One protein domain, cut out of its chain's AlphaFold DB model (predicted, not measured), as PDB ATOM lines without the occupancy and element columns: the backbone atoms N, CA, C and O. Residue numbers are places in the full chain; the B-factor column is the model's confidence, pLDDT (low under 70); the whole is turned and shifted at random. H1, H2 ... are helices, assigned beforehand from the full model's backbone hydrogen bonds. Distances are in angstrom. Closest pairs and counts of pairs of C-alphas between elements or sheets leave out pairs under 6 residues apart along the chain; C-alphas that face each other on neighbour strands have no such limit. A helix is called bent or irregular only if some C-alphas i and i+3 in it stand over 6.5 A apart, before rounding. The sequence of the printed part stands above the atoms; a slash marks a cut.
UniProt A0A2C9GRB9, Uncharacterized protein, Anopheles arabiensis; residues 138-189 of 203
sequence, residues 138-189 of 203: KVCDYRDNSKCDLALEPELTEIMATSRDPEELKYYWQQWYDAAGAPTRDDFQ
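This is residues 138 to 189 of the 203 residues of an uncharacterized protein of Anopheles arabiensis (UniProt A0A2C9GRB9). One long helix, H2, makes the length; the shorter H1 folds back beside its first part as a hairpin, and the unnamed stretch 138 to 151 completes a small body, from which residues 181 to 189 of H2 stick out. The printed part has 52 residues with two named helices, H1 then H2, and no named strand; it is all helix. It is only just compact, close to loose, with a radius of gyration of the C-alphas of 11.6 A, and spans 35 by 22 by 19 A.

Find C-alpha 166 at (-45.422, -41.903, 1.865); from there H2, residues 166 to 189, runs 32.1 A to C-alpha 189 at (-26.260, -37.889, 27.266). It is irregular, C-alphas 183 and 186 being 7.4 A apart, with a kink of 46 degrees near residue 183. H1, residues 152 to 162, covers 14.1 A; it is neither bent nor irregular, but only just: C-alphas 153 and 156 are 6.3 A apart.

Look at residues 169 to 172, with which alone H2 touches H1; the closest C-alphas, of Met 160 and Leu 169, are 6.1 A apart. This helical hairpin runs opposite ways at a steep tilt of 38 degrees, only just past shallow. O i to N i+4 pairs are within hydrogen-bond range in 6 of 7 for H1 and 14 of 20 for H2.

The C-alphas farthest apart, of Arg 164 and Gln 189, are 35.1 A apart. The printed part has no cut, the link between the helices is tight, and no printed residue is under 70 in pLDDT.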
ATOM      1  N   LYS A 138     -43.680 -28.044  18.167       97.62
ATOM      2  CA  LYS A 138     -44.626 -28.012  17.056       97.62
ATOM      3  C   LYS A 138     -43.869 -28.034  15.738       97.62
ATOM      4  O   LYS A 138     -42.755 -27.516  15.658       97.62
ATOM      5  N   VAL A 139     -44.474 -28.618  14.711       97.88
ATOM      6  CA  VAL A 139     -43.897 -28.709  13.363       97.88
ATOM      7  C   VAL A 139     -44.805 -28.049  12.329       97.88
ATOM      8  O   VAL A 139     -45.994 -27.836  12.572       97.88
ATOM      9  N   CYS A 140     -44.233 -27.701  11.175       97.94
ATOM     10  CA  CYS A 140     -44.975 -27.069  10.088       97.94
ATOM     11  C   CYS A 140     -45.731 -28.084   9.232       97.94
ATOM     12  O   CYS A 140     -45.228 -29.181   9.000       97.94
ATOM     13  N   ASP A 141     -46.911 -27.711   8.747       97.88
ATOM     14  CA  ASP A 141     -47.751 -28.528   7.875       97.88
ATOM     15  C   ASP A 141     -47.040 -28.850   6.550       97.88
ATOM     16  O   ASP A 141     -46.411 -27.989   5.935       97.88
ATOM     17  N   TYR A 142     -47.165 -30.100   6.099       97.88
ATOM     18  CA  TYR A 142     -46.525 -30.620   4.883       97.88
ATOM     19  C   TYR A 142     -46.923 -29.866   3.601       97.88
ATOM     20  O   TYR A 142     -46.137 -29.775   2.655       97.88
ATOM     21  N   ARG A 143     -48.153 -29.348   3.534       96.50
ATOM     22  CA  ARG A 143     -48.715 -28.682   2.349       96.50
ATOM     23  C   ARG A 143     -48.695 -27.162   2.467       96.50
ATOM     24  O   ARG A 143     -48.766 -26.483   1.443       96.50
ATOM     25  N   ASP A 144     -48.607 -26.635   3.683       96.50
ATOM     26  CA  ASP A 144     -48.582 -25.206   3.978       96.50
ATOM     27  C   ASP A 144     -47.566 -24.875   5.081       96.50
ATOM     28  O   ASP A 144     -47.902 -24.755   6.258       96.50
ATOM     29  N   ASN A 145     -46.320 -24.620   4.675       93.06
ATOM     30  CA  ASN A 145     -45.224 -24.263   5.585       93.06
ATOM     31  C   ASN A 145     -45.454 -22.965   6.388       93.06
ATOM     32  O   ASN A 145     -44.617 -22.622   7.221       93.06
ATOM     33  N   SER A 146     -46.530 -22.208   6.139       95.81
ATOM     34  CA  SER A 146     -46.892 -21.065   6.986       95.81
ATOM     35  C   SER A 146     -47.636 -21.470   8.266       95.81
ATOM     36  O   SER A 146     -47.716 -20.671   9.200       95.81
ATOM     37  N   LYS A 147     -48.146 -22.706   8.338       96.69
ATOM     38  CA  LYS A 147     -48.835 -23.264   9.507       96.69
ATOM     39  C   LYS A 147     -47.881 -24.140  10.301       96.69
ATOM     40  O   LYS A 147     -47.580 -25.246   9.876       96.69
ATOM     41  N   CYS A 148     -47.398 -23.635  11.433       96.75
ATOM     42  CA  CYS A 148     -46.418 -24.309  12.292       96.75
ATOM     43  C   CYS A 148     -46.954 -24.534  13.702       96.75
ATOM     44  O   CYS A 148     -46.353 -24.126  14.696       96.75
ATOM     45  N   ASP A 149     -48.135 -25.135  13.770       96.88
ATOM     46  CA  ASP A 149     -48.906 -25.316  14.990       96.88
ATOM     47  C   ASP A 149     -49.266 -26.780  15.301       96.88
ATOM     48  O   ASP A 149     -49.935 -27.012  16.307       96.88
ATOM     49  N   LEU A 150     -48.773 -27.749  14.515       98.00
ATOM     50  CA  LEU A 150     -49.045 -29.179  14.710       98.00
ATOM     51  C   LEU A 150     -48.187 -29.753  15.843       98.00
ATOM     52  O   LEU A 150     -46.957 -29.771  15.731       98.00
ATOM     53  N   ALA A 151     -48.823 -30.230  16.914       97.56
ATOM     54  CA  ALA A 151     -48.161 -30.913  18.020       97.56
ATOM     55  C   ALA A 151     -48.176 -32.436  17.810       97.56
ATOM     56  O   ALA A 151     -48.822 -32.954  16.896       97.56
ATOM     57  N   LEU A 152     -47.456 -33.177  18.660       97.12
ATOM     58  CA  LEU A 152     -47.487 -34.640  18.599       97.12
ATOM     59  C   LEU A 152     -48.908 -35.177  18.776       97.12
ATOM     60  O   LEU A 152     -49.376 -35.970  17.966       97.12
ATOM     61  N   GLU A 153     -49.572 -34.722  19.838       95.75
ATOM     62  CA  GLU A 153     -50.915 -35.139  20.212       95.75
ATOM     63  C   GLU A 153     -51.884 -33.948  20.133       95.75
ATOM     64  O   GLU A 153     -51.624 -32.929  20.779       95.75
ATOM     65  N   PRO A 154     -53.027 -34.083  19.434       97.00
ATOM     66  CA  PRO A 154     -53.423 -35.237  18.621       97.00
ATOM     67  C   PRO A 154     -52.846 -35.232  17.191       97.00
ATOM     68  O   PRO A 154     -52.922 -36.261  16.521       97.00
ATOM     69  N   GLU A 155     -52.322 -34.102  16.692       97.81
ATOM     70  CA  GLU A 155     -52.207 -33.873  15.243       97.81
ATOM     71  C   GLU A 155     -51.287 -34.871  14.532       97.81
ATOM     72  O   GLU A 155     -51.730 -35.593  13.633       97.81
ATOM     73  N   LEU A 156     -50.007 -34.935  14.914       97.94
ATOM     74  CA  LEU A 156     -49.071 -35.836  14.239       97.94
ATOM     75  C   LEU A 156     -49.419 -37.302  14.485       97.94
ATOM     76  O   LEU A 156     -49.296 -38.108  13.565       97.94
ATOM     77  N   THR A 157     -49.888 -37.659  15.681       98.12
ATOM     78  CA  THR A 157     -50.332 -39.022  15.991       98.12
ATOM     79  C   THR A 157     -51.470 -39.457  15.063       98.12
ATOM     80  O   THR A 157     -51.417 -40.554  14.496       98.12
ATOM     81  N   GLU A 158     -52.466 -38.601  14.826       98.38
ATOM     82  CA  GLU A 158     -53.568 -38.902  13.909       98.38
ATOM     83  C   GLU A 158     -53.095 -38.997  12.451       98.38
ATOM     84  O   GLU A 158     -53.460 -39.944  11.742       98.38
ATOM     85  N   ILE A 159     -52.238 -38.073  12.004       98.19
ATOM     86  CA  ILE A 159     -51.681 -38.091  10.643       98.19
ATOM     87  C   ILE A 159     -50.874 -39.371  10.409       98.19
ATOM     88  O   ILE A 159     -51.099 -40.071   9.419       98.19
ATOM     89  N   MET A 160     -49.978 -39.726  11.331       98.00
ATOM     90  CA  MET A 160     -49.136 -40.919  11.220       98.00
ATOM     91  C   MET A 160     -49.959 -42.215  11.247       98.00
ATOM     92  O   MET A 160     -49.569 -43.208  10.629       98.00
ATOM     93  N   ALA A 161     -51.116 -42.221  11.915       98.44
ATOM     94  CA  ALA A 161     -52.023 -43.367  11.940       98.44
ATOM     95  C   ALA A 161     -52.863 -43.503  10.654       98.44
ATOM     96  O   ALA A 161     -53.109 -44.616  10.159       98.44
ATOM     97  N   THR A 162     -53.331 -42.385  10.100       98.38
ATOM     98  CA  THR A 162     -54.375 -42.374   9.061       98.38
ATOM     99  C   THR A 162     -53.853 -42.094   7.655       98.38
ATOM    100  O   THR A 162     -54.394 -42.659   6.699       98.38
ATOM    101  N   SER A 163     -52.787 -41.303   7.504       98.31
ATOM    102  CA  SER A 163     -52.228 -40.981   6.191       98.31
ATOM    103  C   SER A 163     -51.681 -42.226   5.494       98.31
ATOM    104  O   SER A 163     -51.214 -43.193   6.106       98.31
ATOM    105  N   ARG A 164     -51.789 -42.222   4.167       98.31
ATOM    106  CA  ARG A 164     -51.247 -43.250   3.270       98.31
ATOM    107  C   ARG A 164     -50.329 -42.648   2.208       98.31
ATOM    108  O   ARG A 164     -49.916 -43.372   1.309       98.31
ATOM    109  N   ASP A 165     -50.030 -41.352   2.307       98.62
ATOM    110  CA  ASP A 165     -49.057 -40.673   1.456       98.62
ATOM    111  C   ASP A 165     -47.648 -40.888   2.040       98.62
ATOM    112  O   ASP A 165     -47.355 -40.401   3.136       98.62
ATOM    113  N   PRO A 166     -46.759 -41.627   1.351       98.50
ATOM    114  CA  PRO A 166     -45.422 -41.903   1.865       98.50
ATOM    115  C   PRO A 166     -44.569 -40.649   2.087       98.50
ATOM    116  O   PRO A 166     -43.755 -40.643   3.011       98.50
ATOM    117  N   GLU A 167     -44.728 -39.601   1.272       98.62
ATOM    118  CA  GLU A 167     -43.913 -38.386   1.411       98.62
ATOM    119  C   GLU A 167     -44.397 -37.519   2.578       98.62
ATOM    120  O   GLU A 167     -43.569 -36.958   3.294       98.62
ATOM    121  N   GLU A 168     -45.706 -37.492   2.843       98.38
ATOM    122  CA  GLU A 168     -46.274 -36.840   4.031       98.38
ATOM    123  C   GLU A 168     -45.798 -37.523   5.324       98.38
ATOM    124  O   GLU A 168     -45.298 -36.866   6.236       98.38
ATOM    125  N   LEU A 169     -45.875 -38.859   5.382       98.69
ATOM    126  CA  LEU A 169     -45.414 -39.636   6.539       98.69
ATOM    127  C   LEU A 169     -43.914 -39.446   6.791       98.69
ATOM    128  O   LEU A 169     -43.480 -39.251   7.927       98.69
ATOM    129  N   LYS A 170     -43.109 -39.487   5.726       98.62
ATOM    130  CA  LYS A 170     -41.666 -39.243   5.800       98.62
ATOM    131  C   LYS A 170     -41.361 -37.828   6.285       98.62
ATOM    132  O   LYS A 170     -40.465 -37.660   7.112       98.62
ATOM    133  N   TYR A 171     -42.080 -36.830   5.774       98.50
ATOM    134  CA  TYR A 171     -41.911 -35.440   6.175       98.50
ATOM    135  C   TYR A 171     -42.149 -35.278   7.678       98.50
ATOM    136  O   TYR A 171     -41.247 -34.820   8.377       98.50
ATOM    137  N   TYR A 172     -43.293 -35.728   8.200       98.38
ATOM    138  CA  TYR A 172     -43.601 -35.570   9.624       98.38
ATOM    139  C   TYR A 172     -42.686 -36.390  10.532       98.38
ATOM    140  O   TYR A 172     -42.270 -35.889  11.575       98.38
ATOM    141  N   TRP A 173     -42.289 -37.599  10.120       98.25
ATOM    142  CA  TRP A 173     -41.292 -38.381  10.856       98.25
ATOM    143  C   TRP A 173     -39.969 -37.615  11.004       98.25
ATOM    144  O   TRP A 173     -39.412 -37.538  12.099       98.25
ATOM    145  N   GLN A 174     -39.489 -37.007   9.914       98.38
ATOM    146  CA  GLN A 174     -38.243 -36.245   9.913       98.38
ATOM    147  C   GLN A 174     -38.376 -34.936  10.702       98.38
ATOM    148  O   GLN A 174     -37.521 -34.649  11.533       98.38
ATOM    149  N   GLN A 175     -39.452 -34.168  10.494       97.81
ATOM    150  CA  GLN A 175     -39.681 -32.915  11.220       97.81
ATOM    151  C   GLN A 175     -39.778 -33.144  12.728       97.81
ATOM    152  O   GLN A 175     -39.171 -32.407  13.503       97.81
ATOM    153  N   TRP A 176     -40.491 -34.190  13.155       97.94
ATOM    154  CA  TRP A 176     -40.575 -34.538  14.568       97.94
ATOM    155  C   TRP A 176     -39.207 -34.935  15.129       97.94
ATOM    156  O   TRP A 176     -38.821 -34.468  16.199       97.94
ATOM    157  N   TYR A 177     -38.433 -35.744  14.398       97.44
ATOM    158  CA  TYR A 177     -37.072 -36.083  14.810       97.44
ATOM    159  C   TYR A 177     -36.188 -34.839  14.955       97.44
ATOM    160  O   TYR A 177     -35.492 -34.704  15.959       97.44
ATOM    161  N   ASP A 178     -36.224 -33.925  13.989       97.94
ATOM    162  CA  ASP A 178     -35.375 -32.733  13.981       97.94
ATOM    163  C   ASP A 178     -35.762 -31.721  15.066       97.94
ATOM    164  O   ASP A 178     -34.880 -31.062  15.614       97.94
ATOM    165  N   ALA A 179     -37.049 -31.617  15.409       97.12
ATOM    166  CA  ALA A 179     -37.539 -30.659  16.397       97.12
ATOM    167  C   ALA A 179     -37.588 -31.227  17.830       97.12
ATOM    168  O   ALA A 179     -37.169 -30.566  18.777       97.12
ATOM    169  N   ALA A 180     -38.055 -32.464  18.014       95.88
ATOM    170  CA  ALA A 180     -38.186 -33.082  19.335       95.88
ATOM    171  C   ALA A 180     -36.965 -33.936  19.719       95.88
ATOM    172  O   ALA A 180     -36.551 -33.956  20.877       95.88
ATOM    173  N   GLY A 181     -36.372 -34.652  18.760       94.88
ATOM    174  CA  GLY A 181     -35.310 -35.629  19.019       94.88
ATOM    175  C   GLY A 181     -33.895 -35.049  18.982       94.88
ATOM    176  O   GLY A 181     -33.112 -35.241  19.907       94.88
ATOM    177  N   ALA A 182     -33.525 -34.348  17.911       97.06
ATOM    178  CA  ALA A 182     -32.163 -33.854  17.730       97.06
ATOM    179  C   ALA A 182     -31.706 -32.858  18.820       97.06
ATOM    180  O   ALA A 182     -30.559 -32.996  19.261       97.06
ATOM    181  N   PRO A 183     -32.548 -31.919  19.306       97.44
ATOM    182  CA  PRO A 183     -32.143 -30.961  20.337       97.44
ATOM    183  C   PRO A 183     -31.926 -31.582  21.720       97.44
ATOM    184  O   PRO A 183     -31.188 -31.026  22.524       97.44
ATOM    185  N   THR A 184     -32.517 -32.748  22.001       97.06
ATOM    186  CA  THR A 184     -32.441 -33.398  23.323       97.06
ATOM    187  C   THR A 184     -31.215 -34.292  23.502       97.06
ATOM    188  O   THR A 184     -31.025 -34.866  24.572       97.06
ATOM    189  N   ARG A 185     -30.352 -34.421  22.483       97.38
ATOM    190  CA  ARG A 185     -29.192 -35.331  22.511       97.38
ATOM    191  C   ARG A 185     -28.238 -35.062  23.675       97.38
ATOM    192  O   ARG A 185     -27.839 -36.011  24.348       97.38
ATOM    193  N   ASP A 186     -27.887 -33.800  23.907       98.19
ATOM    194  CA  ASP A 186     -26.921 -33.431  24.948       98.19
ATOM    195  C   ASP A 186     -27.506 -33.646  26.350       98.19
ATOM    196  O   ASP A 186     -26.840 -34.201  27.226       98.19
ATOM    197  N   ASP A 187     -28.781 -33.296  26.544       98.50
ATOM    198  CA  ASP A 187     -29.498 -33.550  27.795       98.50
ATOM    199  C   ASP A 187     -29.673 -35.052  28.057       98.50
ATOM    200  O   ASP A 187     -29.475 -35.512  29.184       98.50
ATOM    201  N   PHE A 188     -29.957 -35.844  27.020       98.38
ATOM    202  CA  PHE A 188     -30.051 -37.296  27.143       98.38
ATOM    203  C   PHE A 188     -28.701 -37.913  27.519       98.38
ATOM    204  O   PHE A 188     -28.642 -38.785  28.388       98.38
ATOM    205  N   GLN A 189     -27.607 -37.442  26.915       98.50
ATOM    206  CA  GLN A 189     -26.260 -37.889  27.266       98.50
ATOM    207  C   GLN A 189     -25.925 -37.538  28.721       98.50
ATOM    208  O   GLN A 189     -25.507 -38.415  29.480       98.50
TER     209      GLN A 189